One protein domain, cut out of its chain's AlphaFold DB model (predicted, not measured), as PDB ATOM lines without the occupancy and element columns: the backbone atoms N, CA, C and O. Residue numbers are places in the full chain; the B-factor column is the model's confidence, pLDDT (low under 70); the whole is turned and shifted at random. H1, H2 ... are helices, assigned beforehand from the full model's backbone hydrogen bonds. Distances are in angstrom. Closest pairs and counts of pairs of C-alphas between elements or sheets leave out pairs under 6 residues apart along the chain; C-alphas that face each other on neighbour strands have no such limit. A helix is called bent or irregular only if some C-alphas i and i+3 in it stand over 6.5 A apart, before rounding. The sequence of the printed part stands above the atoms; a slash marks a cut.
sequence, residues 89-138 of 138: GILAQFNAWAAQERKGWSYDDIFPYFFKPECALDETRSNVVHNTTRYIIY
ATOM      1  N   GLY A  89     -41.352 -46.147 112.804       89.94
ATOM      2  CA  GLY A  89     -42.359 -45.308 112.155       89.94
ATOM      3  C   GLY A  89     -42.144 -45.225 110.642       89.94
ATOM      4  O   GLY A  89     -41.057 -45.505 110.133       89.94
ATOM      5  N   ILE A  90     -43.180 -44.799 109.922       92.75
ATOM      6  CA  ILE A  90     -43.096 -44.576 108.474       92.75
ATOM      7  C   ILE A  90     -42.450 -43.219 108.174       92.75
ATOM      8  O   ILE A  90     -42.702 -42.241 108.876       92.75
ATOM      9  N   LEU A  91     -41.674 -43.126 107.087       94.75
ATOM     10  CA  LEU A  91     -40.945 -41.901 106.711       94.75
ATOM     11  C   LEU A  91     -41.848 -40.655 106.647       94.75
ATOM     12  O   LEU A  91     -41.463 -39.569 107.076       94.75
ATOM     13  N   ALA A  92     -43.084 -40.828 106.167       96.50
ATOM     14  CA  ALA A  92     -44.043 -39.748 105.983       96.50
ATOM     15  C   ALA A  92     -44.436 -39.076 107.309       96.50
ATOM     16  O   ALA A  92     -44.691 -37.877 107.323       96.50
ATOM     17  N   GLN A  93     -44.449 -39.816 108.425       96.19
ATOM     18  CA  GLN A  93     -44.772 -39.255 109.741       96.19
ATOM     19  C   GLN A  93     -43.689 -38.286 110.221       96.19
ATOM     20  O   GLN A  93     -44.000 -37.204 110.712       96.19
ATOM     21  N   PHE A  94     -42.422 -38.646 110.034       96.62
ATOM     22  CA  PHE A  94     -41.290 -37.813 110.436       96.62
ATOM     23  C   PHE A  94     -41.139 -36.597 109.522       96.62
ATOM     24  O   PHE A  94     -41.010 -35.468 109.988       96.62
ATOM     25  N   ASN A  95     -41.304 -36.782 108.213       97.25
ATOM     26  CA  ASN A  95     -41.307 -35.656 107.279       97.25
ATOM     27  C   ASN A  95     -42.481 -34.697 107.535       97.25
ATOM     28  O   ASN A  95     -42.315 -33.485 107.406       97.25
ATOM     29  N   ALA A  96     -43.638 -35.200 107.982       97.31
ATOM     30  CA  ALA A  96     -44.737 -34.348 108.429       97.31
ATOM     31  C   ALA A  96     -44.378 -33.539 109.689       97.31
ATOM     32  O   ALA A  96     -44.784 -32.384 109.798       97.31
ATOM     33  N   TRP A  97     -43.595 -34.091 110.624       96.56
ATOM     34  CA  TRP A  97     -43.075 -33.328 111.765       96.56
ATOM     35  C   TRP A  97     -42.117 -32.225 111.322       96.56
ATOM     36  O   TRP A  97     -42.269 -31.087 111.761       96.56
ATOM     37  N   ALA A  98     -41.183 -32.532 110.422       96.69
ATOM     38  CA  ALA A  98     -40.266 -31.539 109.868       96.69
ATOM     39  C   ALA A  98     -41.006 -30.402 109.141       96.69
ATOM     40  O   ALA A  98     -40.654 -29.235 109.306       96.69
ATOM     41  N   ALA A  99     -42.075 -30.728 108.406       96.94
ATOM     42  CA  ALA A  99     -42.936 -29.748 107.742       96.94
ATOM     43  C   ALA A  99     -43.700 -28.838 108.725       96.94
ATOM     44  O   ALA A  99     -44.062 -27.723 108.367       96.94
ATOM     45  N   GLN A 100     -43.901 -29.276 109.971       97.56
ATOM     46  CA  GLN A 100     -44.452 -28.471 111.071       97.56
ATOM     47  C   GLN A 100     -43.359 -27.692 111.825       97.56
ATOM     48  O   GLN A 100     -43.440 -27.515 113.040       97.56
ATOM     49  N   GLU A 101     -42.306 -27.278 111.119       96.31
ATOM     50  CA  GLU A 101     -41.182 -26.491 111.642       96.31
ATOM     51  C   GLU A 101     -40.367 -27.178 112.755       96.31
ATOM     52  O   GLU A 101     -39.538 -26.549 113.419       96.31
ATOM     53  N   ARG A 102     -40.519 -28.498 112.931       95.94
ATOM     54  CA  ARG A 102     -39.683 -29.292 113.845       95.94
ATOM     55  C   ARG A 102     -38.376 -29.654 113.146       95.94
ATOM     56  O   ARG A 102     -38.194 -30.764 112.653       95.94
ATOM     57  N   LYS A 103     -37.467 -28.684 113.063       96.12
ATOM     58  CA  LYS A 103     -36.142 -28.856 112.441       96.12
ATOM     59  C   LYS A 103     -35.387 -30.034 113.071       96.12
ATOM     60  O   LYS A 103     -35.406 -30.183 114.290       96.12
ATOM     61  N   GLY A 104     -34.724 -30.847 112.247       95.88
ATOM     62  CA  GLY A 104     -33.985 -32.031 112.701       95.88
ATOM     63  C   GLY A 104     -34.854 -33.265 112.978       95.88
ATOM     64  O   GLY A 104     -34.352 -34.244 113.521       95.88
ATOM     65  N   TRP A 105     -36.150 -33.223 112.646       96.94
ATOM     66  CA  TRP A 105     -37.080 -34.349 112.817       96.94
ATOM     67  C   TRP A 105     -37.526 -34.976 111.494       96.94
ATOM     68  O   TRP A 105     -38.490 -35.744 111.494       96.94
ATOM     69  N   SER A 106     -36.868 -34.662 110.370       97.06
ATOM     70  CA  SER A 106     -37.123 -35.390 109.122       97.06
ATOM     71  C   SER A 106     -36.657 -36.840 109.261       97.06
ATOM     72  O   SER A 106     -35.868 -37.159 110.153       97.06
ATOM     73  N   TYR A 107     -37.143 -37.737 108.397       95.00
ATOM     74  CA  TYR A 107     -36.719 -39.138 108.457       95.00
ATOM     75  C   TYR A 107     -35.198 -39.280 108.324       95.00
ATOM     76  O   TYR A 107     -34.592 -40.045 109.071       95.00
ATOM     77  N   ASP A 108     -34.587 -38.502 107.433       94.50
ATOM     78  CA  ASP A 108     -33.148 -38.554 107.179       94.50
ATOM     79  C   ASP A 108     -32.338 -38.052 108.384       94.50
ATOM     80  O   ASP A 108     -31.309 -38.639 108.714       94.50
ATOM     81  N   ASP A 109     -32.833 -37.034 109.099       95.56
ATOM     82  CA  ASP A 109     -32.179 -36.513 110.307       95.56
ATOM     83  C   ASP A 109     -32.174 -37.543 111.449       95.56
ATOM     84  O   ASP A 109     -31.195 -37.677 112.187       95.56
ATOM     85  N   ILE A 110     -33.276 -38.282 111.614       94.50
ATOM     86  CA  ILE A 110     -33.446 -39.207 112.744       94.50
ATOM     87  C   ILE A 110     -32.957 -40.625 112.443       94.50
ATOM     88  O   ILE A 110     -32.693 -41.388 113.373       94.50
ATOM     89  N   PHE A 111     -32.858 -41.010 111.167       91.88
ATOM     90  CA  PHE A 111     -32.506 -42.368 110.759       91.88
ATOM     91  C   PHE A 111     -31.203 -42.883 111.402       91.88
ATOM     92  O   PHE A 111     -31.218 -44.000 111.937       91.88
ATOM     93  N   PRO A 112     -30.116 -42.087 111.498       91.00
ATOM     94  CA  PRO A 112     -28.907 -42.492 112.216       91.00
ATOM     95  C   PRO A 112     -29.156 -42.873 113.686       91.00
ATOM     96  O   PRO A 112     -28.484 -43.751 114.231       91.00
ATOM     97  N   TYR A 113     -30.151 -42.265 114.337       91.19
ATOM     98  CA  TYR A 113     -30.510 -42.553 115.727       91.19
ATOM     99  C   TYR A 113     -31.362 -43.816 115.889       91.19
ATOM    100  O   TYR A 113     -31.381 -44.376 116.984       91.19
ATOM    101  N   PHE A 114     -32.012 -44.319 114.832       88.94
ATOM    102  CA  PHE A 114     -32.595 -45.668 114.850       88.94
ATOM    103  C   PHE A 114     -31.531 -46.754 114.731       88.94
ATOM    104  O   PHE A 114     -31.674 -47.818 115.329       88.94
ATOM    105  N   PHE A 115     -30.466 -46.462 113.986       84.06
ATOM    106  CA  PHE A 115     -29.343 -47.364 113.769       84.06
ATOM    107  C   PHE A 115     -28.450 -47.476 115.014       84.06
ATOM    108  O   PHE A 115     -28.018 -48.561 115.395       84.06
ATOM    109  N   LYS A 116     -28.194 -46.354 115.699       87.06
ATOM    110  CA  LYS A 116     -27.242 -46.286 116.821       87.06
ATOM    111  C   LYS A 116     -27.508 -47.284 117.971       87.06
ATOM    112  O   LYS A 116     -26.534 -47.868 118.435       87.06
ATOM    113  N   PRO A 117     -28.744 -47.484 118.473       86.56
ATOM    114  CA  PRO A 117     -29.019 -48.409 119.579       86.56
ATOM    115  C   PRO A 117     -29.366 -49.840 119.135       86.56
ATOM    116  O   PRO A 117     -29.583 -50.696 119.989       86.56
ATOM    117  N   GLU A 118     -29.494 -50.102 117.833       86.56
ATOM    118  CA  GLU A 118     -29.897 -51.413 117.320       86.56
ATOM    119  C   GLU A 118     -28.711 -52.390 117.279       86.56
ATOM    120  O   GLU A 118     -27.586 -52.014 116.955       86.56
ATOM    121  N   CYS A 119     -28.985 -53.657 117.588       84.25
ATOM    122  CA  CYS A 119     -28.098 -54.786 117.322       84.25
ATOM    123  C   CYS A 119     -28.952 -55.947 116.796       84.25
ATOM    124  O   CYS A 119     -29.425 -56.789 117.563       84.25
ATOM    125  N   ALA A 120     -29.200 -55.962 115.489       80.94
ATOM    126  CA  ALA A 120     -29.912 -57.045 114.826       80.94
ATOM    127  C   ALA A 120     -29.027 -58.304 114.775       80.94
ATOM    128  O   ALA A 120     -27.853 -58.227 114.420       80.94
ATOM    129  N   LEU A 121     -29.592 -59.455 115.151       78.44
ATOM    130  CA  LEU A 121     -28.879 -60.742 115.213       78.44
ATOM    131  C   LEU A 121     -29.082 -61.618 113.963       78.44
ATOM    132  O   LEU A 121     -28.606 -62.748 113.939       78.44
ATOM    133  N   ASP A 122     -29.810 -61.129 112.956       71.62
ATOM    134  CA  ASP A 122     -30.082 -61.867 111.717       71.62
ATOM    135  C   ASP A 122     -28.840 -61.891 110.805       71.62
ATOM    136  O   ASP A 122     -28.185 -60.868 110.596       71.62
ATOM    137  N   GLU A 123     -28.525 -63.065 110.253       53.88
ATOM    138  CA  GLU A 123     -27.438 -63.287 109.289       53.88
ATOM    139  C   GLU A 123     -27.776 -62.735 107.894       53.88
ATOM    140  O   GLU A 123     -26.895 -62.529 107.055       53.88
ATOM    141  N   THR A 124     -29.056 -62.465 107.626       60.31
ATOM    142  CA  THR A 124     -29.529 -61.986 106.333       60.31
ATOM    143  C   THR A 124     -29.837 -60.484 106.340       60.31
ATOM    144  O   THR A 124     -30.914 -60.043 106.714       60.31
ATOM    145  N   ARG A 125     -28.913 -59.725 105.730       52.09
ATOM    146  CA  ARG A 125     -29.107 -58.468 104.964       52.09
ATOM    147  C   ARG A 125     -28.681 -57.140 105.603       52.09
ATOM    148  O   ARG A 125     -29.257 -56.632 106.551       52.09
ATOM    149  N   SER A 126     -27.819 -56.490 104.816       54.91
ATOM    150  CA  SER A 126     -27.743 -55.050 104.564       54.91
ATOM    151  C   SER A 126     -27.480 -54.147 105.773       54.91
ATOM    152  O   SER A 126     -28.393 -53.564 106.359       54.91
ATOM    153  N   ASN A 127     -26.191 -53.864 105.992       59.66
ATOM    154  CA  ASN A 127     -25.706 -52.765 106.839       59.66
ATOM    155  C   ASN A 127     -26.218 -51.369 106.405       59.66
ATOM    156  O   ASN A 127     -25.862 -50.372 107.022       59.66
ATOM    157  N   VAL A 128     -27.019 -51.271 105.334       65.44
ATOM    158  CA  VAL A 128     -27.629 -50.018 104.867       65.44
ATOM    159  C   VAL A 128     -28.805 -49.606 105.755       65.44
ATOM    160  O   VAL A 128     -29.056 -48.417 105.913       65.44
ATOM    161  N   VAL A 129     -29.539 -50.570 106.326       71.81
ATOM    162  CA  VAL A 129     -30.802 -50.302 107.043       71.81
ATOM    163  C   VAL A 129     -30.822 -50.766 108.497       71.81
ATOM    164  O   VAL A 129     -31.568 -50.186 109.292       71.81
ATOM    165  N   HIS A 130     -29.994 -51.751 108.858       78.12
ATOM    166  CA  HIS A 130     -29.914 -52.291 110.215       78.12
ATOM    167  C   HIS A 130     -28.492 -52.306 110.757       78.12
ATOM    168  O   HIS A 130     -27.544 -52.605 110.027       78.12
ATOM    169  N   ASN A 131     -28.356 -52.004 112.045       66.12
ATOM    170  CA  ASN A 131     -27.078 -52.094 112.730       66.12
ATOM    171  C   ASN A 131     -26.885 -53.490 113.317       66.12
ATOM    172  O   ASN A 131     -27.721 -53.985 114.072       66.12
ATOM    173  N   THR A 132     -25.761 -54.110 112.978       61.66
ATOM    174  CA  THR A 132     -25.349 -55.452 113.421       61.66
ATOM    175  C   THR A 132     -24.228 -55.392 114.466       61.66
ATOM    176  O   THR A 132     -23.764 -56.420 114.959       61.66
ATOM    177  N   THR A 133     -23.782 -54.183 114.834       61.59
ATOM    178  CA  THR A 133     -22.703 -53.977 115.806       61.59
ATOM    179  C   THR A 133     -23.203 -54.267 117.217       61.59
ATOM    180  O   THR A 133     -24.164 -53.656 117.686       61.59
ATOM    181  N   ARG A 134     -22.529 -55.177 117.929       51.97
ATOM    182  CA  ARG A 134     -22.866 -55.497 119.321       51.97
ATOM    183  C   ARG A 134     -22.579 -54.310 120.237       51.97
ATOM    184  O   ARG A 134     -21.421 -53.993 120.488       51.97
ATOM    185  N   TYR A 135     -23.631 -53.740 120.816       47.25
ATOM    186  CA  TYR A 135     -23.526 -52.931 122.028       47.25
ATOM    187  C   TYR A 135     -23.872 -53.815 123.225       47.25
ATOM    188  O   TYR A 135     -24.969 -54.366 123.303       47.25
ATOM    189  N   ILE A 136     -22.933 -53.972 124.159       34.19
ATOM    190  CA  ILE A 136     -23.231 -54.571 125.461       34.19
ATOM    191  C   ILE A 136     -23.880 -53.469 126.297       34.19
ATOM    192  O   ILE A 136     -23.195 -52.611 126.845       34.19
ATOM    193  N   ILE A 137     -25.211 -53.450 126.330       34.03
ATOM    194  CA  ILE A 137     -25.964 -52.615 127.267       34.03
ATOM    195  C   ILE A 137     -26.131 -53.457 128.537       34.03
ATOM    196  O   ILE A 137     -26.886 -54.432 128.522       34.03
ATOM    197  N   TYR A 138     -25.367 -53.133 129.584       31.38
ATOM    198  CA  TYR A 138     -25.539 -53.696 130.931       31.38
ATOM    199  C   TYR A 138     -26.800 -53.139 131.606       31.38
ATOM    200  O   TYR A 138     -27.094 -51.936 131.416       31.38
TER     201      TYR A 138
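What this domain is: This is residues 89 to 138 of the 138 residues of an uncharacterized protein of Sphaerobolus stellatus (strain SS14) (UniProt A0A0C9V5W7). There is little regular structure: of two short helices that meet at a steep angle, H1 lies toward one end of the longest axis and H2 near its middle, and beyond H2 residues 116 to 138 make a wide loop and a trailing end. The 50 printed residues hold two named helices and no named strand; the class is all helix, with under half of the residues in named elements. The whole is loose, with a radius of gyration of the C-alphas of 13.4 A, and flat, spanning 37 by 26 by 13 A.

How they stand to each other: H1, residues 91 to 99, and H2, residues 107 to 115, touch, their closest C-alphas being those of Phe 94 and Tyr 107, 5.2 A apart. They run opposite ways at a steep tilt of 54 degrees. Every O i to N i+4 pair is within hydrogen-bond range in H1, and 3 of 5 in H2.

Where its parts are: H1 is 12.4 A long from C-alpha 91 at (-40.945, -41.901, 106.711). A short link leads to H2, 12.3 A long, ending at C-alpha 115 at (-29.343, -47.364, 113.769). H2 is irregular: C-alphas 109 and 112 are 7.1 A apart.

The domain as a whole: The C-alphas farthest apart, of Glu 101 and Glu 123, are 39.3 A apart. The printed part has no cut. The model's pLDDT is under 70 at residues 123 to 128 and 131 to 138.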